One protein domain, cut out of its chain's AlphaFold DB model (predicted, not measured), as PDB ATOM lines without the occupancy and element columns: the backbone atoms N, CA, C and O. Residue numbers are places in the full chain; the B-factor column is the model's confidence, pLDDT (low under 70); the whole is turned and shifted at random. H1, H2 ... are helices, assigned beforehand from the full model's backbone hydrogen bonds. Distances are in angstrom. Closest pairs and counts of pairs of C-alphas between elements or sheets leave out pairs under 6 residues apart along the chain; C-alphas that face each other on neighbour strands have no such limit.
ATOM      1  N   GLN A   4      54.913 -19.317  12.846       68.38
ATOM      2  CA  GLN A   4      54.999 -20.473  13.747       68.38
ATOM      3  C   GLN A   4      55.691 -20.117  15.064       68.38
ATOM      4  O   GLN A   4      55.206 -20.475  16.133       68.38
ATOM      5  N   THR A   5      56.778 -19.350  15.003       73.94
ATOM      6  CA  THR A   5      57.486 -18.856  16.189       73.94
ATOM      7  C   THR A   5      56.601 -17.901  16.990       73.94
ATOM      8  O   THR A   5      56.611 -17.929  18.217       73.94
ATOM      9  N   ILE A   6      55.806 -17.064  16.310       70.62
ATOM     10  CA  ILE A   6      54.799 -16.219  16.970       70.62
ATOM     11  C   ILE A   6      53.706 -17.093  17.600       70.62
ATOM     12  O   ILE A   6      53.389 -16.900  18.767       70.62
ATOM     13  N   GLY A   7      53.174 -18.079  16.873       68.75
ATOM     14  CA  GLY A   7      52.147 -18.997  17.371       68.75
ATOM     15  C   GLY A   7      52.565 -19.722  18.651       68.75
ATOM     16  O   GLY A   7      51.842 -19.666  19.640       68.75
ATOM     17  N   ALA A   8      53.773 -20.289  18.674       75.44
ATOM     18  CA  ALA A   8      54.320 -20.979  19.844       75.44
ATOM     19  C   ALA A   8      54.463 -20.065  21.079       75.44
ATOM     20  O   ALA A   8      54.311 -20.516  22.212       75.44
ATOM     21  N   LEU A   9      54.733 -18.770  20.882       78.88
ATOM     22  CA  LEU A   9      54.772 -17.803  21.985       78.88
ATOM     23  C   LEU A   9      53.370 -17.463  22.499       78.88
ATOM     24  O   LEU A   9      53.171 -17.335  23.709       78.88
ATOM     25  N   LEU A  10      52.403 -17.317  21.591       82.44
ATOM     26  CA  LEU A  10      51.031 -16.936  21.926       82.44
ATOM     27  C   LEU A  10      50.218 -18.093  22.524       82.44
ATOM     28  O   LEU A  10      49.255 -17.830  23.239       82.44
ATOM     29  N   GLU A  11      50.603 -19.350  22.291       81.19
ATOM     30  CA  GLU A  11      49.893 -20.543  22.785       81.19
ATOM     31  C   GLU A  11      49.690 -20.527  24.311       81.19
ATOM     32  O   GLU A  11      48.630 -20.901  24.809       81.19
ATOM     33  N   SER A  12      50.674 -20.017  25.058       84.88
ATOM     34  CA  SER A  12      50.622 -19.918  26.526       84.88
ATOM     35  C   SER A  12      49.845 -18.705  27.066       84.88
ATOM     36  O   SER A  12      49.630 -18.603  28.275       84.88
ATOM     37  N   MET A  13      49.434 -17.773  26.199       90.31
ATOM     38  CA  MET A  13      48.829 -16.495  26.583       90.31
ATOM     39  C   MET A  13      47.300 -16.515  26.463       90.31
ATOM     40  O   MET A  13      46.745 -16.998  25.484       90.31
ATOM     41  N   ASN A  14      46.582 -15.897  27.399       91.62
ATOM     42  CA  ASN A  14      45.167 -15.564  27.203       91.62
ATOM     43  C   ASN A  14      44.999 -14.285  26.354       91.62
ATOM     44  O   ASN A  14      45.948 -13.529  26.144       91.62
ATOM     45  N   SER A  15      43.780 -14.002  25.890       90.00
ATOM     46  CA  SER A  15      43.485 -12.838  25.037       90.00
ATOM     47  C   SER A  15      43.940 -11.497  25.632       90.00
ATOM     48  O   SER A  15      44.468 -10.658  24.907       90.00
ATOM     49  N   THR A  16      43.816 -11.303  26.948       91.75
ATOM     50  CA  THR A  16      44.261 -10.075  27.634       91.75
ATOM     51  C   THR A  16      45.784  -9.945  27.615       91.75
ATOM     52  O   THR A  16      46.313  -8.870  27.341       91.75
ATOM     53  N   GLN A  17      46.508 -11.040  27.855       93.25
ATOM     54  CA  GLN A  17      47.972 -11.068  27.778       93.25
ATOM     55  C   GLN A  17      48.467 -10.782  26.357       93.25
ATOM     56  O   GLN A  17      49.432 -10.035  26.193       93.25
ATOM     57  N   ILE A  18      47.782 -11.310  25.337       89.69
ATOM     58  CA  ILE A  18      48.082 -11.026  23.927       89.69
ATOM     59  C   ILE A  18      47.927  -9.524  23.647       89.69
ATOM     60  O   ILE A  18      48.848  -8.904  23.117       89.69
ATOM     61  N   ILE A  19      46.803  -8.922  24.049       89.50
ATOM     62  CA  ILE A  19      46.528  -7.491  23.843       89.50
ATOM     63  C   ILE A  19      47.577  -6.620  24.546       89.50
ATOM     64  O   ILE A  19      48.208  -5.788  23.896       89.50
ATOM     65  N   ASN A  20      47.839  -6.863  25.834       91.81
ATOM     66  CA  ASN A  20      48.829  -6.105  26.608       91.81
ATOM     67  C   ASN A  20      50.238  -6.209  26.004       91.81
ATOM     68  O   ASN A  20      51.021  -5.256  26.049       91.81
ATOM     69  N   THR A  21      50.572  -7.365  25.422       89.00
ATOM     70  CA  THR A  21      51.855  -7.577  24.743       89.00
ATOM     71  C   THR A  21      51.938  -6.752  23.463       89.00
ATOM     72  O   THR A  21      52.939  -6.071  23.250       89.00
ATOM     73  N   LEU A  22      50.888  -6.751  22.633       87.31
ATOM     74  CA  LEU A  22      50.825  -5.915  21.429       87.31
ATOM     75  C   LEU A  22      50.953  -4.426  21.775       87.31
ATOM     76  O   LEU A  22      51.720  -3.706  21.136       87.31
ATOM     77  N   GLU A  23      50.264  -3.978  22.822       88.69
ATOM     78  CA  GLU A  23      50.332  -2.598  23.311       88.69
ATOM     79  C   GLU A  23      51.740  -2.224  23.785       88.69
ATOM     80  O   GLU A  23      52.275  -1.185  23.394       88.69
ATOM     81  N   SER A  24      52.383  -3.108  24.549       90.12
ATOM     82  CA  SER A  24      53.753  -2.908  25.036       90.12
ATOM     83  C   SER A  24      54.775  -2.869  23.897       90.12
ATOM     84  O   SER A  24      55.694  -2.047  23.913       90.12
ATOM     85  N   LEU A  25      54.616  -3.724  22.881       86.19
ATOM     86  CA  LEU A  25      55.479  -3.739  21.699       86.19
ATOM     87  C   LEU A  25      55.339  -2.445  20.894       86.19
ATOM     88  O   LEU A  25      56.353  -1.850  20.521       86.19
ATOM     89  N   GLN A  26      54.111  -1.972  20.670       85.69
ATOM     90  CA  GLN A  26      53.900  -0.702  19.979       85.69
ATOM     91  C   GLN A  26      54.476   0.476  20.774       85.69
ATOM     92  O   GLN A  26      55.149   1.329  20.195       85.69
ATOM     93  N   ALA A  27      54.272   0.505  22.096       89.00
ATOM     94  CA  ALA A  27      54.838   1.527  22.979       89.00
ATOM     95  C   ALA A  27      56.379   1.519  22.978       89.00
ATOM     96  O   ALA A  27      57.005   2.568  23.107       89.00
ATOM     97  N   SER A  28      56.986   0.350  22.761       89.19
ATOM     98  CA  SER A  28      58.438   0.174  22.628       89.19
ATOM     99  C   SER A  28      58.978   0.539  21.234       89.19
ATOM    100  O   SER A  28      60.162   0.345  20.964       89.19
ATOM    101  N   GLY A  29      58.134   1.061  20.336       84.50
ATOM    102  CA  GLY A  29      58.529   1.535  19.008       84.50
ATOM    103  C   GLY A  29      58.550   0.465  17.911       84.50
ATOM    104  O   GLY A  29      59.015   0.748  16.806       84.50
ATOM    105  N   TYR A  30      58.047  -0.750  18.164       83.00
ATOM    106  CA  TYR A  30      57.939  -1.766  17.114       83.00
ATOM    107  C   TYR A  30      56.866  -1.390  16.091       83.00
ATOM    108  O   TYR A  30      55.726  -1.075  16.437       83.00
ATOM    109  N   ASN A  31      57.213  -1.491  14.805       79.81
ATOM    110  CA  ASN A  31      56.245  -1.298  13.736       79.81
ATOM    111  C   ASN A  31      55.361  -2.543  13.571       79.81
ATOM    112  O   ASN A  31      55.725  -3.501  12.891       79.81
ATOM    113  N   LEU A  32      54.174  -2.508  14.169       78.00
ATOM    114  CA  LEU A  32      53.211  -3.601  14.070       78.00
ATOM    115  C   LEU A  32      52.510  -3.678  12.701       78.00
ATOM    116  O   LEU A  32      51.915  -4.704  12.386       78.00
ATOM    117  N   SER A  33      52.619  -2.660  11.839       71.00
ATOM    118  CA  SER A  33      51.957  -2.663  10.524       71.00
ATOM    119  C   SER A  33      52.550  -3.674   9.534       71.00
ATOM    120  O   SER A  33      51.956  -3.930   8.490       71.00
ATOM    121  N   SER A  34      53.745  -4.209   9.807       70.56
ATOM    122  CA  SER A  34      54.383  -5.255   8.996       70.56
ATOM    123  C   SER A  34      54.047  -6.673   9.461       70.56
ATOM    124  O   SER A  34      54.535  -7.634   8.871       70.56
ATOM    125  N   VAL A  35      53.265  -6.818  10.535       76.25
ATOM    126  CA  VAL A  35      52.847  -8.125  11.044       76.25
ATOM    127  C   VAL A  35      51.847  -8.747  10.072       76.25
ATOM    128  O   VAL A  35      50.884  -8.105   9.650       76.25
ATOM    129  N   ASP A  36      52.056 -10.019   9.735       78.62
ATOM    130  CA  ASP A  36      51.081 -10.804   8.981       78.62
ATOM    131  C   ASP A  36      49.928 -11.217   9.905       78.62
ATOM    132  O   ASP A  36      49.891 -12.312  10.466       78.62
ATOM    133  N   VAL A  37      49.012 -10.275  10.126       80.00
ATOM    134  CA  VAL A  37      47.877 -10.425  11.040       80.00
ATOM    135  C   VAL A  37      47.028 -11.669  10.718       80.00
ATOM    136  O   VAL A  37      46.743 -12.407  11.660       80.00
ATOM    137  N   PRO A  38      46.662 -11.986   9.454       80.19
ATOM    138  CA  PRO A  38      45.987 -13.248   9.136       80.19
ATOM    139  C   PRO A  38      46.767 -14.488   9.586       80.19
ATOM    140  O   PRO A  38      46.181 -15.396  10.178       80.19
ATOM    141  N   ALA A  39      48.083 -14.519   9.354       79.50
ATOM    142  CA  ALA A  39      48.912 -15.640   9.777       79.50
ATOM    143  C   ALA A  39      48.963 -15.766  11.307       79.50
ATOM    144  O   ALA A  39      48.885 -16.879  11.816       79.50
ATOM    145  N   VAL A  40      49.020 -14.657  12.049       78.50
ATOM    146  CA  VAL A  40      48.988 -14.680  13.522       78.50
ATOM    147  C   VAL A  40      47.628 -15.140  14.051       78.50
ATOM    148  O   VAL A  40      47.586 -16.013  14.912       78.50
ATOM    149  N   ILE A  41      46.520 -14.618  13.511       79.19
ATOM    150  CA  ILE A  41      45.160 -15.025  13.909       79.19
ATOM    151  C   ILE A  41      44.957 -16.529  13.688       79.19
ATOM    152  O   ILE A  41      44.337 -17.180  14.520       79.19
ATOM    153  N   SER A  42      45.523 -17.099  12.617       78.81
ATOM    154  CA  SER A  42      45.428 -18.541  12.340       78.81
ATOM    155  C   SER A  42      46.075 -19.446  13.399       78.81
ATOM    156  O   SER A  42      45.791 -20.639  13.417       78.81
ATOM    157  N   GLN A  43      46.947 -18.902  14.256       83.00
ATOM    158  CA  GLN A  43      47.601 -19.640  15.343       83.00
ATOM    159  C   GLN A  43      46.853 -19.521  16.678       83.00
ATOM    160  O   GLN A  43      47.226 -20.176  17.646       83.00
ATOM    161  N   LEU A  44      45.827 -18.668  16.753       85.75
ATOM    162  CA  LEU A  44      45.051 -18.455  17.967       85.75
ATOM    163  C   LEU A  44      43.927 -19.487  18.079       85.75
ATOM    164  O   LEU A  44      43.236 -19.792  17.106       85.75
ATOM    165  N   ASN A  45      43.694 -19.979  19.294       88.06
ATOM    166  CA  ASN A  45      42.502 -20.756  19.599       88.06
ATOM    167  C   ASN A  45      41.246 -19.865  19.618       88.06
ATOM    168  O   ASN A  45      41.316 -18.637  19.687       88.06
ATOM    169  N   VAL A  46      40.077 -20.500  19.584       86.56
ATOM    170  CA  VAL A  46      38.779 -19.822  19.455       86.56
ATOM    171  C   VAL A  46      38.554 -18.780  20.563       86.56
ATOM    172  O   VAL A  46      38.176 -17.649  20.264       86.56
ATOM    173  N   THR A  47      38.876 -19.105  21.820       88.38
ATOM    174  CA  THR A  47      38.729 -18.199  22.975       88.38
ATOM    175  C   THR A  47      39.680 -16.997  22.905       88.38
ATOM    176  O   THR A  47      39.316 -15.878  23.271       88.38
ATOM    177  N   GLN A  48      40.909 -17.202  22.423       90.81
ATOM    178  CA  GLN A  48      41.863 -16.115  22.194       90.81
ATOM    179  C   GLN A  48      41.353 -15.167  21.103       90.81
ATOM    180  O   GLN A  48      41.361 -13.953  21.307       90.81
ATOM    181  N   VAL A  49      40.882 -15.710  19.973       88.38
ATOM    182  CA  VAL A  49      40.317 -14.925  18.863       88.38
ATOM    183  C   VAL A  49      39.114 -14.108  19.328       88.38
ATOM    184  O   VAL A  49      39.036 -12.916  19.032       88.38
ATOM    185  N   GLU A  50      38.212 -14.727  20.089       89.56
ATOM    186  CA  GLU A  50      37.040 -14.066  20.660       89.56
ATOM    187  C   GLU A  50      37.443 -12.864  21.520       89.56
ATOM    188  O   GLU A  50      37.003 -11.745  21.262       89.56
ATOM    189  N   GLY A  51      38.353 -13.053  22.480       90.38
ATOM    190  CA  GLY A  51      38.795 -11.963  23.348       90.38
ATOM    191  C   GLY A  51      39.558 -10.855  22.611       90.38
ATOM    192  O   GLY A  51      39.397  -9.678  22.934       90.38
ATOM    193  N   VAL A  52      40.350 -11.198  21.589       88.81
ATOM    194  CA  VAL A  52      41.045 -10.204  20.751       88.81
ATOM    195  C   VAL A  52      40.040  -9.385  19.936       88.81
ATOM    196  O   VAL A  52      40.139  -8.155  19.914       88.81
ATOM    197  N   LEU A  53      39.043 -10.021  19.312       89.44
ATOM    198  CA  LEU A  53      37.998  -9.309  18.572       89.44
ATOM    199  C   LEU A  53      37.067  -8.499  19.480       89.44
ATOM    200  O   LEU A  53      36.646  -7.414  19.088       89.44
ATOM    201  N   ALA A  54      36.756  -8.986  20.680       92.06
ATOM    202  CA  ALA A  54      35.943  -8.262  21.654       92.06
ATOM    203  C   ALA A  54      36.640  -7.001  22.189       92.06
ATOM    204  O   ALA A  54      35.982  -6.096  22.703       92.06
ATOM    205  N   SER A  55      37.965  -6.911  22.053       91.31
ATOM    206  CA  SER A  55      38.728  -5.772  22.548       91.31
ATOM    207  C   SER A  55      38.431  -4.475  21.784       91.31
ATOM    208  O   SER A  55      38.273  -4.447  20.558       91.31
ATOM    209  N   ASN A  56      38.433  -3.365  22.525       88.50
ATOM    210  CA  ASN A  56      38.417  -2.003  21.983       88.50
ATOM    211  C   ASN A  56      39.823  -1.382  21.928       88.50
ATOM    212  O   ASN A  56      39.951  -0.164  21.821       88.50
ATOM    213  N   SER A  57      40.875  -2.205  22.009       91.75
ATOM    214  CA  SER A  57      42.259  -1.730  21.963       91.75
ATOM    215  C   SER A  57      42.513  -0.972  20.661       91.75
ATOM    216  O   SER A  57      42.253  -1.471  19.560       91.75
ATOM    217  N   THR A  58      43.052   0.241  20.778       89.62
ATOM    218  CA  THR A  58      43.439   1.066  19.626       89.62
ATOM    219  C   THR A  58      44.516   0.386  18.790       89.62
ATOM    220  O   THR A  58      44.566   0.591  17.581       89.62
ATOM    221  N   VAL A  59      45.340  -0.458  19.413       89.25
ATOM    222  CA  VAL A  59      46.414  -1.212  18.757       89.25
ATOM    223  C   VAL A  59      45.837  -2.328  17.901       89.25
ATOM    224  O   VAL A  59      46.149  -2.421  16.714       89.25
ATOM    225  N   VAL A  60      44.928  -3.127  18.468       88.81
ATOM    226  CA  VAL A  60      44.230  -4.197  17.740       88.81
ATOM    227  C   VAL A  60      43.399  -3.618  16.596       88.81
ATOM    228  O   VAL A  60      43.496  -4.083  15.462       88.81
ATOM    229  N   ASN A  61      42.629  -2.559  16.853       91.75
ATOM    230  CA  ASN A  61      41.861  -1.895  15.802       91.75
ATOM    231  C   ASN A  61      42.781  -1.278  14.736       91.75
ATOM    232  O   ASN A  61      42.510  -1.425  13.547       91.75
ATOM    233  N   GLY A  62      43.902  -0.667  15.132       89.31
ATOM    234  CA  GLY A  62      44.918  -0.146  14.215       89.31
ATOM    235  C   GLY A  62      45.470  -1.225  13.282       89.31
ATOM    236  O   GLY A  62      45.501  -1.033  12.064       89.31
ATOM    237  N   LEU A  63      45.797  -2.400  13.825       88.56
ATOM    238  CA  LEU A  63      46.212  -3.569  13.047       88.56
ATOM    239  C   LEU A  63      45.142  -4.000  12.037       88.56
ATOM    240  O   LEU A  63      45.448  -4.162  10.855       88.56
ATOM    241  N   LEU A  64      43.881  -4.105  12.464       90.50
ATOM    242  CA  LEU A  64      42.758  -4.450  11.586       90.50
ATOM    243  C   LEU A  64      42.557  -3.421  10.458       90.50
ATOM    244  O   LEU A  64      42.334  -3.800   9.306       90.50
ATOM    245  N   THR A  65      42.698  -2.124  10.743       91.25
ATOM    246  CA  THR A  65      42.614  -1.065   9.717       91.25
ATOM    247  C   THR A  65      43.803  -1.034   8.756       91.25
ATOM    248  O   THR A  65      43.682  -0.500   7.656       91.25
ATOM    249  N   SER A  66      44.935  -1.636   9.132       89.31
ATOM    250  CA  SER A  66      46.138  -1.703   8.291       89.31
ATOM    251  C   SER A  66      46.129  -2.856   7.277       89.31
ATOM    252  O   SER A  66      46.961  -2.877   6.367       89.31
ATOM    253  N   LEU A  67      45.185  -3.802   7.396       90.25
ATOM    254  CA  LEU A  67      45.094  -4.957   6.500       90.25
ATOM    255  C   LEU A  67      44.899  -4.523   5.048       90.25
ATOM    256  O   LEU A  67      43.968  -3.783   4.721       90.25
ATOM    257  N   LYS A  68      45.702  -5.075   4.139       91.69
ATOM    258  CA  LYS A  68      45.409  -4.982   2.705       91.69
ATOM    259  C   LYS A  68      44.149  -5.795   2.381       91.69
ATOM    260  O   LYS A  68      43.901  -6.805   3.039       91.69
ATOM    261  N   PRO A  69      43.393  -5.459   1.321       93.19
ATOM    262  CA  PRO A  69      42.180  -6.197   0.960       93.19
ATOM    263  C   PRO A  69      42.373  -7.715   0.795       93.19
ATOM    264  O   PRO A  69      41.516  -8.491   1.206       93.19
ATOM    265  N   ALA A  70      43.518  -8.153   0.259       91.31
ATOM    266  CA  ALA A  70      43.844  -9.577   0.145       91.31
ATOM    267  C   ALA A  70      44.038 -10.248   1.516       91.31
ATOM    268  O   ALA A  70      43.540 -11.345   1.737       91.31
ATOM    269  N   GLN A  71      44.700  -9.564   2.455       91.62
ATOM    270  CA  GLN A  71      44.873 -10.047   3.827       91.62
ATOM    271  C   GLN A  71      43.529 -10.101   4.565       91.62
ATOM    272  O   GLN A  71      43.256 -11.068   5.269       91.62
ATOM    273  N   LEU A  72      42.666  -9.100   4.359       91.94
ATOM    274  CA  LEU A  72      41.305  -9.097   4.893       91.94
ATOM    275  C   LEU A  72      40.482 -10.274   4.348       91.94
ATOM    276  O   LEU A  72      39.785 -10.925   5.120       91.94
ATOM    277  N   LEU A  73      40.590 -10.589   3.051       91.88
ATOM    278  CA  LEU A  73      39.925 -11.754   2.458       91.88
ATOM    279  C   LEU A  73      40.406 -13.065   3.092       91.88
ATOM    280  O   LEU A  73      39.579 -13.896   3.459       91.88
ATOM    281  N   THR A  74      41.722 -13.237   3.256       90.62
ATOM    282  CA  THR A  74      42.293 -14.412   3.932       90.62
ATOM    283  C   THR A  74      41.777 -14.530   5.360       90.62
ATOM    284  O   THR A  74      41.325 -15.599   5.755       90.62
ATOM    285  N   MET A  75      41.769 -13.426   6.111       90.31
ATOM    286  CA  MET A  75      41.240 -13.398   7.473       90.31
ATOM    287  C   MET A  75      39.756 -13.793   7.501       90.31
ATOM    288  O   MET A  75      39.383 -14.682   8.258       90.31
ATOM    289  N   ILE A  76      38.920 -13.193   6.648       91.38
ATOM    290  CA  ILE A  76      37.489 -13.522   6.529       91.38
ATOM    291  C   ILE A  76      37.280 -15.011   6.226       91.38
ATOM    292  O   ILE A  76      36.434 -15.638   6.856       91.38
ATOM    293  N   ALA A  77      38.064 -15.589   5.311       90.81
ATOM    294  CA  ALA A  77      37.984 -17.008   4.974       90.81
ATOM    295  C   ALA A  77      38.383 -17.911   6.154       90.81
ATOM    296  O   ALA A  77      37.700 -18.897   6.431       90.81
ATOM    297  N   SER A  78      39.446 -17.562   6.888       88.69
ATOM    298  CA  SER A  78      39.844 -18.279   8.105       88.69
ATOM    299  C   SER A  78      38.750 -18.231   9.173       88.69
ATOM    300  O   SER A  78      38.414 -19.266   9.744       88.69
ATOM    301  N   PHE A  79      38.145 -17.059   9.398       90.69
ATOM    302  CA  PHE A  79      37.014 -16.911  10.315       90.69
ATOM    303  C   PHE A  79      35.815 -17.751   9.887       90.69
ATOM    304  O   PHE A  79      35.253 -18.466  10.711       90.69
ATOM    305  N   GLN A  80      35.452 -17.696   8.605       92.44
ATOM    306  CA  GLN A  80      34.346 -18.472   8.060       92.44
ATOM    307  C   GLN A  80      34.561 -19.972   8.263       92.44
ATOM    308  O   GLN A  80      33.630 -20.667   8.655       92.44
ATOM    309  N   ASN A  81      35.783 -20.469   8.050       91.75
ATOM    310  CA  ASN A  81      36.109 -21.871   8.283       91.75
ATOM    311  C   ASN A  81      35.902 -22.261   9.755       91.75
ATOM    312  O   ASN A  81      35.206 -23.234  10.033       91.75
ATOM    313  N   VAL A  82      36.435 -21.470  10.695       91.75
ATOM    314  CA  VAL A  82      36.289 -21.726  12.140       91.75
ATOM    315  C   VAL A  82      34.819 -21.734  12.555       91.75
ATOM    316  O   VAL A  82      34.361 -22.697  13.168       91.75
ATOM    317  N   THR A  83      34.054 -20.697  12.205       93.94
ATOM    318  CA  THR A  83      32.647 -20.612  12.618       93.94
ATOM    319  C   THR A  83      31.801 -21.678  11.928       93.94
ATOM    320  O   THR A  83      30.982 -22.317  12.583       93.94
ATOM    321  N   SER A  84      32.051 -21.972  10.646       94.44
ATOM    322  CA  SER A  84      31.394 -23.075   9.938       94.44
ATOM    323  C   SER A  84      31.622 -24.412  10.637       94.44
ATOM    324  O   SER A  84      30.684 -25.196  10.759       94.44
ATOM    325  N   THR A  85      32.845 -24.695  11.099       94.38
ATOM    326  CA  THR A  85      33.140 -25.923  11.847       94.38
ATOM    327  C   THR A  85      32.363 -25.982  13.158       94.38
ATOM    328  O   THR A  85      31.814 -27.036  13.461       94.38
ATOM    329  N   LEU A  86      32.250 -24.870  13.893       94.31
ATOM    330  CA  LEU A  86      31.462 -24.809  15.131       94.31
ATOM    331  C   LEU A  86      29.983 -25.132  14.871       94.31
ATOM    332  O   LEU A  86      29.428 -26.011  15.520       94.31
ATOM    333  N   PHE A  87      29.357 -24.511  13.867       94.56
ATOM    334  CA  PHE A  87      27.948 -24.784  13.546       94.56
ATOM    335  C   PHE A  87      27.712 -26.204  13.012       94.56
ATOM    336  O   PHE A  87      26.691 -26.823  13.312       94.56
ATOM    337  N   LEU A  88      28.654 -26.762  12.246       94.25
ATOM    338  CA  LEU A  88      28.572 -28.162  11.818       94.25
ATOM    339  C   LEU A  88      28.754 -29.129  12.996       94.25
ATOM    340  O   LEU A  88      28.053 -30.139  13.054       94.25
ATOM    341  N   ALA A  89      29.645 -28.815  13.939       94.62
ATOM    342  CA  ALA A  89      29.835 -29.588  15.163       94.62
ATOM    343  C   ALA A  89      28.594 -29.532  16.060       94.62
ATOM    344  O   ALA A  89      28.180 -30.567  16.572       94.62
ATOM    345  N   ALA A  90      27.953 -28.365  16.176       94.31
ATOM    346  CA  ALA A  90      26.681 -28.225  16.875       94.31
ATOM    347  C   ALA A  90      25.601 -29.134  16.282       94.31
ATOM    348  O   ALA A  90      24.962 -29.898  16.999       94.31
ATOM    349  N   LYS A  91      25.453 -29.116  14.951       92.75
ATOM    350  CA  LYS A  91      24.479 -29.953  14.238       92.75
ATOM    351  C   LYS A  91      24.752 -31.455  14.381       92.75
ATOM    352  O   LYS A  91      23.824 -32.252  14.277       92.75
ATOM    353  N   ALA A  92      26.013 -31.837  14.559       94.81
ATOM    354  CA  ALA A  92      26.435 -33.224  14.727       94.81
ATOM    355  C   ALA A  92      26.460 -33.687  16.194       94.81
ATOM    356  O   ALA A  92      26.739 -34.857  16.444       94.81
ATOM    357  N   ALA A  93      26.223 -32.797  17.162       94.94
ATOM    358  CA  ALA A  93      26.319 -33.128  18.575       94.94
ATOM    359  C   ALA A  93      25.079 -33.897  19.061       94.94
ATOM    360  O   ALA A  93      23.952 -33.425  18.941       94.94
ATOM    361  N   ASP A  94      25.304 -35.053  19.691       92.88
ATOM    362  CA  ASP A  94      24.240 -35.869  20.298       92.88
ATOM    363  C   ASP A  94      23.705 -35.279  21.620       92.88
ATOM    364  O   ASP A  94      22.635 -35.658  22.095       92.88
ATOM    365  N   ASN A  95      24.459 -34.364  22.244       95.62
ATOM    366  CA  ASN A  95      24.099 -33.702  23.498       95.62
ATOM    367  C   ASN A  95      23.691 -32.248  23.232       95.62
ATOM    368  O   ASN A  95      24.498 -31.453  22.751       95.62
ATOM    369  N   GLU A  96      22.467 -31.893  23.624       93.38
ATOM    370  CA  GLU A  96      21.889 -30.560  23.434       93.38
ATOM    371  C   GLU A  96      22.719 -29.435  24.079       93.38
ATOM    372  O   GLU A  96      22.888 -28.381  23.476       93.38
ATOM    373  N   GLN A  97      23.316 -29.660  25.251       94.94
ATOM    374  CA  GLN A  97      24.172 -28.669  25.918       94.94
ATOM    375  C   GLN A  97      25.471 -28.428  25.139       94.94
ATOM    376  O   GLN A  97      25.959 -27.304  25.063       94.94
ATOM    377  N   VAL A  98      26.028 -29.485  24.539       93.94
ATOM    378  CA  VAL A  98      27.233 -29.390  23.699       93.94
ATOM    379  C   VAL A  98      26.902 -28.704  22.374       93.94
ATOM    380  O   VAL A  98      27.670 -27.857  21.922       93.94
ATOM    381  N   ALA A  99      25.748 -29.023  21.781       93.31
ATOM    382  CA  ALA A  99      25.250 -28.346  20.590       93.31
ATOM    383  C   ALA A  99      25.095 -26.837  20.839       93.31
ATOM    384  O   ALA A  99      25.669 -26.034  20.105       93.31
ATOM    385  N   GLN A 100      24.416 -26.463  21.929       94.56
ATOM    386  CA  GLN A 100      24.210 -25.068  22.326       94.56
ATOM    387  C   GLN A 100      25.531 -24.330  22.570       94.56
ATOM    388  O   GLN A 100      25.686 -23.208  22.100       94.56
ATOM    389  N   ALA A 101      26.510 -24.959  23.230       94.00
ATOM    390  CA  ALA A 101      27.815 -24.340  23.467       94.00
ATOM    391  C   ALA A 101      28.555 -24.005  22.157       94.00
ATOM    392  O   ALA A 101      29.132 -22.924  22.025       94.00
ATOM    393  N   TYR A 102      28.515 -24.904  21.166       94.38
ATOM    394  CA  TYR A 102      29.101 -24.641  19.850       94.38
ATOM    395  C   TYR A 102      28.350 -23.546  19.079       94.38
ATOM    396  O   TYR A 102      28.992 -22.695  18.457       94.38
ATOM    397  N   GLU A 103      27.013 -23.532  19.128       92.69
ATOM    398  CA  GLU A 103      26.205 -22.476  18.500       92.69
ATOM    399  C   GLU A 103      26.451 -21.106  19.136       92.69
ATOM    400  O   GLU A 103      26.601 -20.117  18.416       92.69
ATOM    401  N   GLU A 104      26.526 -21.034  20.465       93.19
ATOM    402  CA  GLU A 104      26.784 -19.800  21.210       93.19
ATOM    403  C   GLU A 104      28.173 -19.243  20.880       93.19
ATOM    404  O   GLU A 104      28.314 -18.061  20.548       93.19
ATOM    405  N   GLN A 105      29.193 -20.103  20.878       92.88
ATOM    406  CA  GLN A 105      30.556 -19.709  20.534       92.88
ATOM    407  C   GLN A 105      30.665 -19.247  19.072       92.88
ATOM    408  O   GLN A 105      31.257 -18.203  18.782       92.88
ATOM    409  N   GLY A 106      30.043 -19.980  18.139       93.12
ATOM    410  CA  GLY A 106      29.985 -19.600  16.727       93.12
ATOM    411  C   GLY A 106      29.267 -18.264  16.516       93.12
ATOM    412  O   GLY A 106      29.784 -17.378  15.833       93.12
ATOM    413  N   THR A 107      28.110 -18.080  17.154       92.12
ATOM    414  CA  THR A 107      27.306 -16.850  17.070       92.12
ATOM    415  C   THR A 107      28.055 -15.647  17.635       92.12
ATOM    416  O   THR A 107      28.035 -14.569  17.031       92.12
ATOM    417  N   THR A 108      28.764 -15.825  18.750       93.56
ATOM    418  CA  THR A 108      29.575 -14.777  19.378       93.56
ATOM    419  C   THR A 108      30.678 -14.304  18.436       93.56
ATOM    420  O   THR A 108      30.789 -13.105  18.167       93.56
ATOM    421  N   LEU A 109      31.434 -15.227  17.837       93.19
ATOM    422  CA  LEU A 109      32.488 -14.880  16.882       93.19
ATOM    423  C   LEU A 109      31.963 -14.155  15.642       93.19
ATOM    424  O   LEU A 109      32.541 -13.143  15.235       93.19
ATOM    425  N   VAL A 110      30.867 -14.640  15.049       92.62
ATOM    426  CA  VAL A 110      30.261 -13.971  13.891       92.62
ATOM    427  C   VAL A 110      29.809 -12.563  14.271       92.62
ATOM    428  O   VAL A 110      30.103 -11.613  13.549       92.62
ATOM    429  N   THR A 111      29.167 -12.398  15.427       91.75
ATOM    430  CA  THR A 111      28.698 -11.091  15.911       91.75
ATOM    431  C   THR A 111      29.855 -10.114  16.115       91.75
ATOM    432  O   THR A 111      29.788  -8.968  15.663       91.75
ATOM    433  N   LEU A 112      30.949 -10.564  16.733       93.44
ATOM    434  CA  LEU A 112      32.151  -9.754  16.926       93.44
ATOM    435  C   LEU A 112      32.781  -9.336  15.591       93.44
ATOM    436  O   LEU A 112      33.124  -8.166  15.412       93.44
ATOM    437  N   LEU A 113      32.878 -10.256  14.629       91.56
ATOM    438  CA  LEU A 113      33.383  -9.941  13.293       91.56
ATOM    439  C   LEU A 113      32.482  -8.927  12.577       91.56
ATOM    440  O   LEU A 113      32.984  -7.945  12.030       91.56
ATOM    441  N   MET A 114      31.159  -9.113  12.613       90.44
ATOM    442  CA  MET A 114      30.200  -8.182  12.003       90.44
ATOM    443  C   MET A 114      30.246  -6.798  12.660       90.44
ATOM    444  O   MET A 114      30.122  -5.780  11.970       90.44
ATOM    445  N   ASN A 115      30.508  -6.732  13.968       91.50
ATOM    446  CA  ASN A 115      30.763  -5.472  14.655       91.50
ATOM    447  C   ASN A 115      32.034  -4.796  14.113       91.50
ATOM    448  O   ASN A 115      31.987  -3.623  13.750       91.50
ATOM    449  N   LYS A 116      33.145  -5.526  13.939       92.31
ATOM    450  CA  LYS A 116      34.375  -4.969  13.338       92.31
ATOM    451  C   LYS A 116      34.185  -4.530  11.883       92.31
ATOM    452  O   LYS A 116      34.714  -3.488  11.499       92.31
ATOM    453  N   VAL A 117      33.388  -5.252  11.092       90.75
ATOM    454  CA  VAL A 117      32.963  -4.815   9.746       90.75
ATOM    455  C   VAL A 117      32.186  -3.510   9.801       90.75
ATOM    456  O   VAL A 117      32.397  -2.628   8.970       90.75
ATOM    457  N   SER A 118      31.334  -3.353  10.805       89.44
ATOM    458  CA  SER A 118      30.510  -2.161  10.956       89.44
ATOM    459  C   SER A 118      31.301  -0.962  11.482       89.44
ATOM    460  O   SER A 118      31.059   0.152  11.027       89.44
ATOM    461  N   THR A 119      32.280  -1.158  12.370       90.69
ATOM    462  CA  THR A 119      32.892  -0.061  13.149       90.69
ATOM    463  C   THR A 119      34.385   0.167  12.919       90.69
ATOM    464  O   THR A 119      34.854   1.276  13.158       90.69
ATOM    465  N   VAL A 120      35.139  -0.830  12.445       92.94
ATOM    466  CA  VAL A 120      36.612  -0.767  12.399       92.94
ATOM    467  C   VAL A 120      37.152  -0.764  10.976       92.94
ATOM    468  O   VAL A 120      37.908   0.141  10.637       92.94
ATOM    469  N   PHE A 121      36.778  -1.723  10.120       93.44
ATOM    470  CA  PHE A 121      37.332  -1.775   8.758       93.44
ATOM    471  C   PHE A 121      36.994  -0.509   7.963       93.44
ATOM    472  O   PHE A 121      35.927   0.087   8.120       93.44
ATOM    473  N   THR A 122      37.919  -0.085   7.106       93.31
ATOM    474  CA  THR A 122      37.757   1.116   6.279       93.31
ATOM    475  C   THR A 122      36.996   0.800   4.995       93.31
ATOM    476  O   THR A 122      37.048  -0.316   4.473       93.31
ATOM    477  N   ASP A 123      36.340   1.808   4.421       92.38
ATOM    478  CA  ASP A 123      35.591   1.648   3.170       92.38
ATOM    479  C   ASP A 123      36.499   1.195   2.018       92.38
ATOM    480  O   ASP A 123      36.107   0.361   1.207       92.38
ATOM    481  N   SER A 124      37.756   1.657   1.988       92.38
ATOM    482  CA  SER A 124      38.757   1.209   1.010       92.38
ATOM    483  C   SER A 124      39.070  -0.289   1.106       92.38
ATOM    484  O   SER A 124      39.222  -0.950   0.077       92.38
ATOM    485  N   GLN A 125      39.120  -0.845   2.321       93.81
ATOM    486  CA  GLN A 125      39.354  -2.271   2.536       93.81
ATOM    487  C   GLN A 125      38.159  -3.090   2.046       93.81
ATOM    488  O   GLN A 125      38.340  -4.073   1.330       93.81
ATOM    489  N   LEU A 126      36.943  -2.649   2.380       92.69
ATOM    490  CA  LEU A 126      35.698  -3.320   2.001       92.69
ATOM    491  C   LEU A 126      35.437  -3.247   0.486       92.69
ATOM    492  O   LEU A 126      35.069  -4.245  -0.134       92.69
ATOM    493  N   LEU A 127      35.700  -2.101  -0.148       92.62
ATOM    494  CA  LEU A 127      35.634  -1.954  -1.606       92.62
ATOM    495  C   LEU A 127      36.732  -2.760  -2.318       92.62
ATOM    496  O   LEU A 127      36.486  -3.372  -3.359       92.62
ATOM    497  N   GLY A 128      37.939  -2.807  -1.749       92.75
ATOM    498  CA  GLY A 128      39.023  -3.645  -2.256       92.75
ATOM    499  C   GLY A 128      38.684  -5.136  -2.183       92.75
ATOM    500  O   GLY A 128      38.964  -5.874  -3.126       92.75
ATOM    501  N   LEU A 129      38.033  -5.569  -1.100       92.12
ATOM    502  CA  LEU A 129      37.531  -6.933  -0.940       92.12
ATOM    503  C   LEU A 129      36.523  -7.266  -2.044       92.12
ATOM    504  O   LEU A 129      36.672  -8.286  -2.713       92.12
ATOM    505  N   PHE A 130      35.556  -6.374  -2.291       91.25
ATOM    506  CA  PHE A 130      34.626  -6.503  -3.413       91.25
ATOM    507  C   PHE A 130      35.368  -6.690  -4.740       91.25
ATOM    508  O   PHE A 130      35.065  -7.630  -5.475       91.25
ATOM    509  N   LYS A 131      36.364  -5.846  -5.042       93.31
ATOM    510  CA  LYS A 131      37.148  -5.953  -6.283       93.31
ATOM    511  C   LYS A 131      37.867  -7.297  -6.400       93.31
ATOM    512  O   LYS A 131      37.861  -7.871  -7.481       93.31
ATOM    513  N   ILE A 132      38.441  -7.831  -5.323       94.25
ATOM    514  CA  ILE A 132      39.092  -9.152  -5.358       94.25
ATOM    515  C   ILE A 132      38.058 -10.264  -5.578       94.25
ATOM    516  O   ILE A 132      38.211 -11.071  -6.490       94.25
ATOM    517  N   MET A 133      36.977 -10.278  -4.791       92.19
ATOM    518  CA  MET A 133      35.942 -11.322  -4.853       92.19
ATOM    519  C   MET A 133      35.213 -11.370  -6.200       92.19
ATOM    520  O   MET A 133      34.677 -12.409  -6.578       92.19
ATOM    521  N   THR A 134      35.179 -10.252  -6.923       93.69
ATOM    522  CA  THR A 134      34.503 -10.121  -8.222       93.69
ATOM    523  C   THR A 134      35.459 -10.127  -9.411       93.69
ATOM    524  O   THR A 134      35.043  -9.813 -10.524       93.69
ATOM    525  N   ASN A 135      36.733 -10.476  -9.199       93.69
ATOM    526  CA  ASN A 135      37.763 -10.475 -10.240       93.69
ATOM    527  C   ASN A 135      37.874  -9.128 -10.989       93.69
ATOM    528  O   ASN A 135      37.969  -9.065 -12.214       93.69
ATOM    529  N   GLY A 136      37.818  -8.026 -10.243       93.56
ATOM    530  CA  GLY A 136      37.996  -6.671 -10.758       93.56
ATOM    531  C   GLY A 136      36.753  -6.043 -11.392       93.56
ATOM    532  O   GLY A 136      36.896  -5.040 -12.093       93.56
ATOM    533  N   ALA A 137      35.552  -6.578 -11.146       95.75
ATOM    534  CA  ALA A 137      34.313  -6.039 -11.709       95.75
ATOM    535  C   ALA A 137      34.128  -4.541 -11.410       95.75
ATOM    536  O   ALA A 137      34.487  -4.039 -10.341       95.75
ATOM    537  N   ALA A 138      33.575  -3.809 -12.369       95.50
ATOM    538  CA  ALA A 138      33.237  -2.402 -12.257       95.50
ATOM    539  C   ALA A 138      32.211  -2.177 -11.144       95.50
ATOM    540  O   ALA A 138      31.290  -2.977 -10.944       95.50
ATOM    541  N   TYR A 139      32.368  -1.069 -10.420       93.56
ATOM    542  CA  TYR A 139      31.395  -0.691  -9.402       93.56
ATOM    543  C   TYR A 139      30.042  -0.362 -10.038       93.56
ATOM    544  O   TYR A 139      29.981   0.162 -11.150       93.56
ATOM    545  N   GLY A 140      28.960  -0.663  -9.318       90.69
ATOM    546  CA  GLY A 140      27.598  -0.428  -9.797       90.69
ATOM    547  C   GLY A 140      27.087  -1.476 -10.785       90.69
ATOM    548  O   GLY A 140      26.047  -1.263 -11.400       90.69
ATOM    549  N   THR A 141      27.794  -2.603 -10.937       94.06
ATOM    550  CA  THR A 141      27.391  -3.713 -11.815       94.06
ATOM    551  C   THR A 141      27.090  -4.981 -11.024       94.06
ATOM    552  O   THR A 141      27.604  -5.180  -9.922       94.06
ATOM    553  N   GLY A 142      26.237  -5.841 -11.579       92.44
ATOM    554  CA  GLY A 142      25.950  -7.174 -11.058       92.44
ATOM    555  C   GLY A 142      25.360  -7.175  -9.653       92.44
ATOM    556  O   GLY A 142      25.670  -8.078  -8.880       92.44
ATOM    557  N   SER A 143      24.535  -6.186  -9.298       89.00
ATOM    558  CA  SER A 143      23.947  -6.062  -7.958       89.00
ATOM    559  C   SER A 143      23.204  -7.331  -7.520       89.00
ATOM    560  O   SER A 143      23.319  -7.730  -6.361       89.00
ATOM    561  N   MET A 144      22.531  -8.033  -8.443       88.88
ATOM    562  CA  MET A 144      21.905  -9.332  -8.158       88.88
ATOM    563  C   MET A 144      22.932 -10.399  -7.784       88.88
ATOM    564  O   MET A 144      22.786 -11.091  -6.772       88.88
ATOM    565  N   LYS A 145      24.000 -10.521  -8.579       91.69
ATOM    566  CA  LYS A 145      25.059 -11.494  -8.317       91.69
ATOM    567  C   LYS A 145      25.805 -11.163  -7.027       91.69
ATOM    568  O   LYS A 145      26.081 -12.068  -6.246       91.69
ATOM    569  N   LEU A 146      26.059  -9.882  -6.777       90.00
ATOM    570  CA  LEU A 146      26.710  -9.391  -5.571       90.00
ATOM    571  C   LEU A 146      25.886  -9.687  -4.316       90.00
ATOM    572  O   LEU A 146      26.435 -10.168  -3.330       90.00
ATOM    573  N   MET A 147      24.570  -9.466  -4.359       88.00
ATOM    574  CA  MET A 147      23.674  -9.807  -3.253       88.00
ATOM    575  C   MET A 147      23.662 -11.320  -2.984       88.00
ATOM    576  O   MET A 147      23.704 -11.737  -1.828       88.00
ATOM    577  N   SER A 148      23.668 -12.154  -4.031       89.06
ATOM    578  CA  SER A 148      23.824 -13.609  -3.868       89.06
ATOM    579  C   SER A 148      25.156 -13.954  -3.206       89.06
ATOM    580  O   SER A 148      25.167 -14.679  -2.219       89.06
ATOM    581  N   MET A 149      26.266 -13.389  -3.692       90.50
ATOM    582  CA  MET A 149      27.599 -13.616  -3.124       90.50
ATOM    583  C   MET A 149      27.682 -13.184  -1.657       90.50
ATOM    584  O   MET A 149      28.260 -13.903  -0.849       90.50
ATOM    585  N   ALA A 150      27.081 -12.048  -1.296       88.94
ATOM    586  CA  ALA A 150      27.029 -11.574   0.084       88.94
ATOM    587  C   ALA A 150      26.234 -12.538   0.980       88.94
ATOM    588  O   ALA A 150      26.704 -12.913   2.051       88.94
ATOM    589  N   LYS A 151      25.063 -12.999   0.523       88.75
ATOM    590  CA  LYS A 151      24.258 -13.993   1.250       88.75
ATOM    591  C   LYS A 151      24.993 -15.319   1.410       88.75
ATOM    592  O   LYS A 151      24.939 -15.907   2.485       88.75
ATOM    593  N   ASP A 152      25.679 -15.787   0.374       90.62
ATOM    594  CA  ASP A 152      26.413 -17.052   0.415       90.62
ATOM    595  C   ASP A 152      27.658 -16.958   1.309       90.62
ATOM    596  O   ASP A 152      27.929 -17.882   2.076       90.62
ATOM    597  N   LEU A 153      28.347 -15.810   1.312       90.69
ATOM    598  CA  LEU A 153      29.410 -15.521   2.274       90.69
ATOM    599  C   LEU A 153      28.875 -15.572   3.714       90.69
ATOM    600  O   LEU A 153      29.478 -16.221   4.567       90.69
ATOM    601  N   ILE A 154      27.727 -14.939   3.980       90.31
ATOM    602  CA  ILE A 154      27.116 -14.952   5.316       90.31
ATOM    603  C   ILE A 154      26.710 -16.371   5.719       90.31
ATOM    604  O   ILE A 154      27.098 -16.818   6.792       90.31
ATOM    605  N   LYS A 155      26.013 -17.120   4.855       92.19
ATOM    606  CA  LYS A 155      25.660 -18.531   5.104       92.19
ATOM    607  C   LYS A 155      26.872 -19.383   5.451       92.19
ATOM    608  O   LYS A 155      26.771 -20.243   6.322       92.19
ATOM    609  N   GLY A 156      28.002 -19.159   4.781       93.06
ATOM    610  CA  GLY A 156      29.222 -19.904   5.058       93.06
ATOM    611  C   GLY A 156      29.715 -19.719   6.494       93.06
ATOM    612  O   GLY A 156      30.231 -20.670   7.062       93.06
ATOM    613  N   PHE A 157      29.482 -18.565   7.134       93.44
ATOM    614  CA  PHE A 157      29.825 -18.399   8.553       93.44
ATOM    615  C   PHE A 157      28.978 -19.280   9.482       93.44
ATOM    616  O   PHE A 157      29.438 -19.615  10.568       93.44
ATOM    617  N   PHE A 158      27.779 -19.673   9.049       93.25
ATOM    618  CA  PHE A 158      26.794 -20.431   9.824       93.25
ATOM    619  C   PHE A 158      26.658 -21.892   9.356       93.25
ATOM    620  O   PHE A 158      25.573 -22.472   9.383       93.25
ATOM    621  N   GLY A 159      27.734 -22.495   8.841       90.44
ATOM    622  CA  GLY A 159      27.712 -23.902   8.420       90.44
ATOM    623  C   GLY A 159      26.845 -24.182   7.183       90.44
ATOM    624  O   GLY A 159      26.421 -25.315   6.966       90.44
ATOM    625  N   GLY A 160      26.559 -23.157   6.371       88.31
ATOM    626  CA  GLY A 160      25.782 -23.268   5.132       88.31
ATOM    627  C   GLY A 160      24.291 -22.935   5.263       88.31
ATOM    628  O   GLY A 160      23.598 -22.862   4.246       88.31
ATOM    629  N   SER A 161      23.793 -22.671   6.473       83.88
ATOM    630  CA  SER A 161      22.407 -22.253   6.726       83.88
ATOM    631  C   SER A 161      22.358 -20.869   7.361       83.88
ATOM    632  O   SER A 161      22.985 -20.651   8.385       83.88
ATOM    633  N   MET A 162      21.598 -19.933   6.787       81.06
ATOM    634  CA  MET A 162      21.430 -18.595   7.366       81.06
ATOM    635  C   MET A 162      20.380 -18.646   8.487       81.06
ATOM    636  O   MET A 162      19.242 -19.027   8.194       81.06
ATOM    637  N   PRO A 163      20.712 -18.278   9.738       84.31
ATOM    638  CA  PRO A 163      19.721 -18.201  10.804       84.31
ATOM    639  C   PRO A 163      18.655 -17.143  10.498       84.31
ATOM    640  O   PRO A 163      18.918 -16.150   9.812       84.31
ATOM    641  N   ALA A 164      17.447 -17.342  11.025       81.88
ATOM    642  CA  ALA A 164      16.371 -16.367  10.889       81.88
ATOM    643  C   ALA A 164      16.765 -15.033  11.547       81.88
ATOM    644  O   ALA A 164      17.243 -15.012  12.679       81.88
ATOM    645  N   GLY A 165      16.558 -13.920  10.838       79.56
ATOM    646  CA  GLY A 165      16.870 -12.573  11.333       79.56
ATOM    647  C   GLY A 165      18.315 -12.109  11.121       79.56
ATOM    648  O   GLY A 165      18.618 -10.961  11.430       79.56
ATOM    649  N   VAL A 166      19.202 -12.945  10.564       83.69
ATOM    650  CA  VAL A 166      20.531 -12.493  10.127       83.69
ATOM    651  C   VAL A 166      20.414 -11.874   8.738       83.69
ATOM    652  O   VAL A 166      20.016 -12.536   7.780       83.69
ATOM    653  N   GLU A 167      20.794 -10.605   8.619       82.75
ATOM    654  CA  GLU A 167      20.800  -9.851   7.364       82.75
ATOM    655  C   GLU A 167      22.219  -9.408   6.982       82.75
ATOM    656  O   GLU A 167      23.177  -9.566   7.744       82.75
ATOM    657  N   VAL A 168      22.371  -8.875   5.768       83.00
ATOM    658  CA  VAL A 168      23.640  -8.277   5.341       83.00
ATOM    659  C   VAL A 168      23.896  -7.021   6.186       83.00
ATOM    660  O   VAL A 168      22.986  -6.210   6.347       83.00
ATOM    661  N   PRO A 169      25.116  -6.809   6.719       86.62
ATOM    662  CA  PRO A 169      25.424  -5.610   7.492       86.62
ATOM    663  C   PRO A 169      25.074  -4.322   6.738       86.62
ATOM    664  O   PRO A 169      25.558  -4.096   5.626       86.62
ATOM    665  N   SER A 170      24.304  -3.431   7.370       85.94
ATOM    666  CA  SER A 170      23.785  -2.211   6.731       85.94
ATOM    667  C   SER A 170      24.887  -1.302   6.178       85.94
ATOM    668  O   SER A 170      24.686  -0.621   5.172       85.94
ATOM    669  N   ARG A 171      26.087  -1.319   6.779       88.88
ATOM    670  CA  ARG A 171      27.253  -0.590   6.256       88.88
ATOM    671  C   ARG A 171      27.667  -1.086   4.869       88.88
ATOM    672  O   ARG A 171      27.918  -0.265   3.990       88.88
ATOM    673  N   LEU A 172      27.682  -2.399   4.636       86.50
ATOM    674  CA  LEU A 172      27.992  -2.966   3.320       86.50
ATOM    675  C   LEU A 172      26.918  -2.604   2.297       86.50
ATOM    676  O   LEU A 172      27.244  -2.223   1.175       86.50
ATOM    677  N   GLU A 173      25.648  -2.651   2.696       85.44
ATOM    678  CA  GLU A 173      24.551  -2.215   1.832       85.44
ATOM    679  C   GLU A 173      24.679  -0.736   1.455       85.44
ATOM    680  O   GLU A 173      24.518  -0.382   0.287       85.44
ATOM    681  N   SER A 174      25.016   0.129   2.419       88.00
ATOM    682  CA  SER A 174      25.214   1.562   2.184       88.00
ATOM    683  C   SER A 174      26.386   1.839   1.242       88.00
ATOM    684  O   SER A 174      26.261   2.656   0.334       88.00
ATOM    685  N   LEU A 175      27.485   1.095   1.383       89.12
ATOM    686  CA  LEU A 175      28.679   1.224   0.555       89.12
ATOM    687  C   LEU A 175      28.415   0.776  -0.889       89.12
ATOM    688  O   LEU A 175      28.788   1.459  -1.843       89.12
ATOM    689  N   VAL A 176      27.728  -0.355  -1.062       87.62
ATOM    690  CA  VAL A 176      27.324  -0.854  -2.384       87.62
ATOM    691  C   VAL A 176      26.329   0.097  -3.044       87.62
ATOM    692  O   VAL A 176      26.442   0.344  -4.246       87.62
ATOM    693  N   ARG A 177      25.384   0.649  -2.270       87.69
ATOM    694  CA  ARG A 177      24.419   1.655  -2.732       87.69
ATOM    695  C   ARG A 177      25.119   2.928  -3.193       87.69
ATOM    696  O   ARG A 177      24.853   3.380  -4.298       87.69
ATOM    697  N   ALA A 178      26.049   3.450  -2.395       91.06
ATOM    698  CA  ALA A 178      26.828   4.646  -2.708       91.06
ATOM    699  C   ALA A 178      27.546   4.533  -4.062       91.06
ATOM    700  O   ALA A 178      27.680   5.521  -4.782       91.06
ATOM    701  N   LYS A 179      27.957   3.313  -4.436       92.56
ATOM    702  CA  LYS A 179      28.616   3.006  -5.712       92.56
ATOM    703  C   LYS A 179      27.683   2.464  -6.802       92.56
ATOM    704  O   LYS A 179      28.174   1.992  -7.827       92.56
ATOM    705  N   GLN A 180      26.365   2.527  -6.623       91.69
ATOM    706  CA  GLN A 180      25.430   2.306  -7.726       91.69
ATOM    707  C   GLN A 180      25.447   3.491  -8.701       91.69
ATOM    708  O   GLN A 180      25.737   4.617  -8.282       91.69
TER     709      GLN A 180
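AT A GLANCE: This is residues 4 to 180 of the 549 residues of an uncharacterized protein of Cyberlindnera jadinii (strain ATCC 18201 / CBS 1600 / BCRC 20928 / JCM 3617 / NBRC 0987 / NRRL Y-1542) (UniProt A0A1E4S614). A long helical hairpin, H6 and H7, runs through the middle of a flat body of short helices, with H3, H4 and H5 next to it on one side, H1 and H2 beyond them, and H8, H9 and H10 on the other side. H6 and H7 touch along residues 83 to 92 of H6, towards their turn at residues 93 to 95, and this turn reaches out past the short helices. The printed part has 177 residues with ten named helices, H1 to H10 in chain order, and no named strand; its class is all helix. It is compact, with a radius of gyration of the C-alphas of 17.1 A, and its C-alphas span 47 by 47 by 25 A.

HOW THE PARTS SIT: H1, residues 4 to 10, is close to but not clearly touching H2, residues 15 to 27, with the closest C-alphas, those of Leu 10 and Ile 18, 6.9 A apart. H3, residues 37 to 41, is close to but not clearly touching H1, at 6.6 A between the C-alphas of Gly 7 and Val 40. H4, residues 46 to 54, touches H2, with residues 15 to 19 of H2 alone; the closest C-alphas, those of Ser 15 and Gln 48, are 4.6 A apart, at a steep tilt of 53 degrees, the same way. H5, residues 58 to 66, touches H2 about perpendicular at 80 degrees, closest at the C-alphas of Glu 23 and Val 59, 6.2 A. H6, residues 69 to 92, is the hub, touching four helices. It touches H3 with residues 71 to 75 alone, closest at the C-alphas of Pro 38 and Met 75, 5.0 A. H7, residues 96 to 119, makes a helical hairpin with H6, at a shallow tilt of 19 degrees, opposite ways; their closest C-alphas, those of Ala 90 and Ala 99, are 4.0 A apart. H7 touches H4 with residues 108 to 116 alone, closest at the C-alphas of Glu 50 and Leu 109, 6.0 A, at a shallow tilt of 34 degrees, only just short of steep. H5 is near both H6 and H7. H8, residues 123 to 133, touches H6 at 72 degrees, only just about perpendicular, closest at the C-alphas of Pro 69 and Leu 129, 5.1 A. H9, residues 143 to 157, touches H6 with residues 156 to 157 alone, closest at the C-alphas of Gln 80 and Phe 157, 4.5 A, at a steep tilt of 54 degrees, the same way. H10, residues 170 to 178, only just touches H8, with 3 pairs of C-alphas within 8 A; H10 and H7 only just touch, only at their ends, also with 3 pairs. H2 and H6 are apart, for instance. The helix packing is mostly crossed, meaning that most touching helices stand at more than a shallow tilt. In H1 to H10 every O i to N i+4 pair is within hydrogen-bond range.

IN THESE COORDINATES: H1 begins at C-alpha 4, (54.999, -20.473, 13.747). From first to last C-alpha H2 measures 18.4 A, H6 34.2 A, H7 34.0 A, H8 15.3 A and H9 21.4 A. H6 begins at C-alpha 69, (42.180, -6.197, 0.960), and H10 ends at C-alpha 178, (26.828, 4.646, -2.708).

THE WHOLE: The two C-alphas farthest apart, those of Gly 29 and Asp 94, are 50.8 A apart. The printed part, residues 4 to 180, has no cut. The link from H9 to H10, residues 158 to 169, is long. The mean pLDDT of the printed part is 89.0, and residues 4 and 7 are under 70.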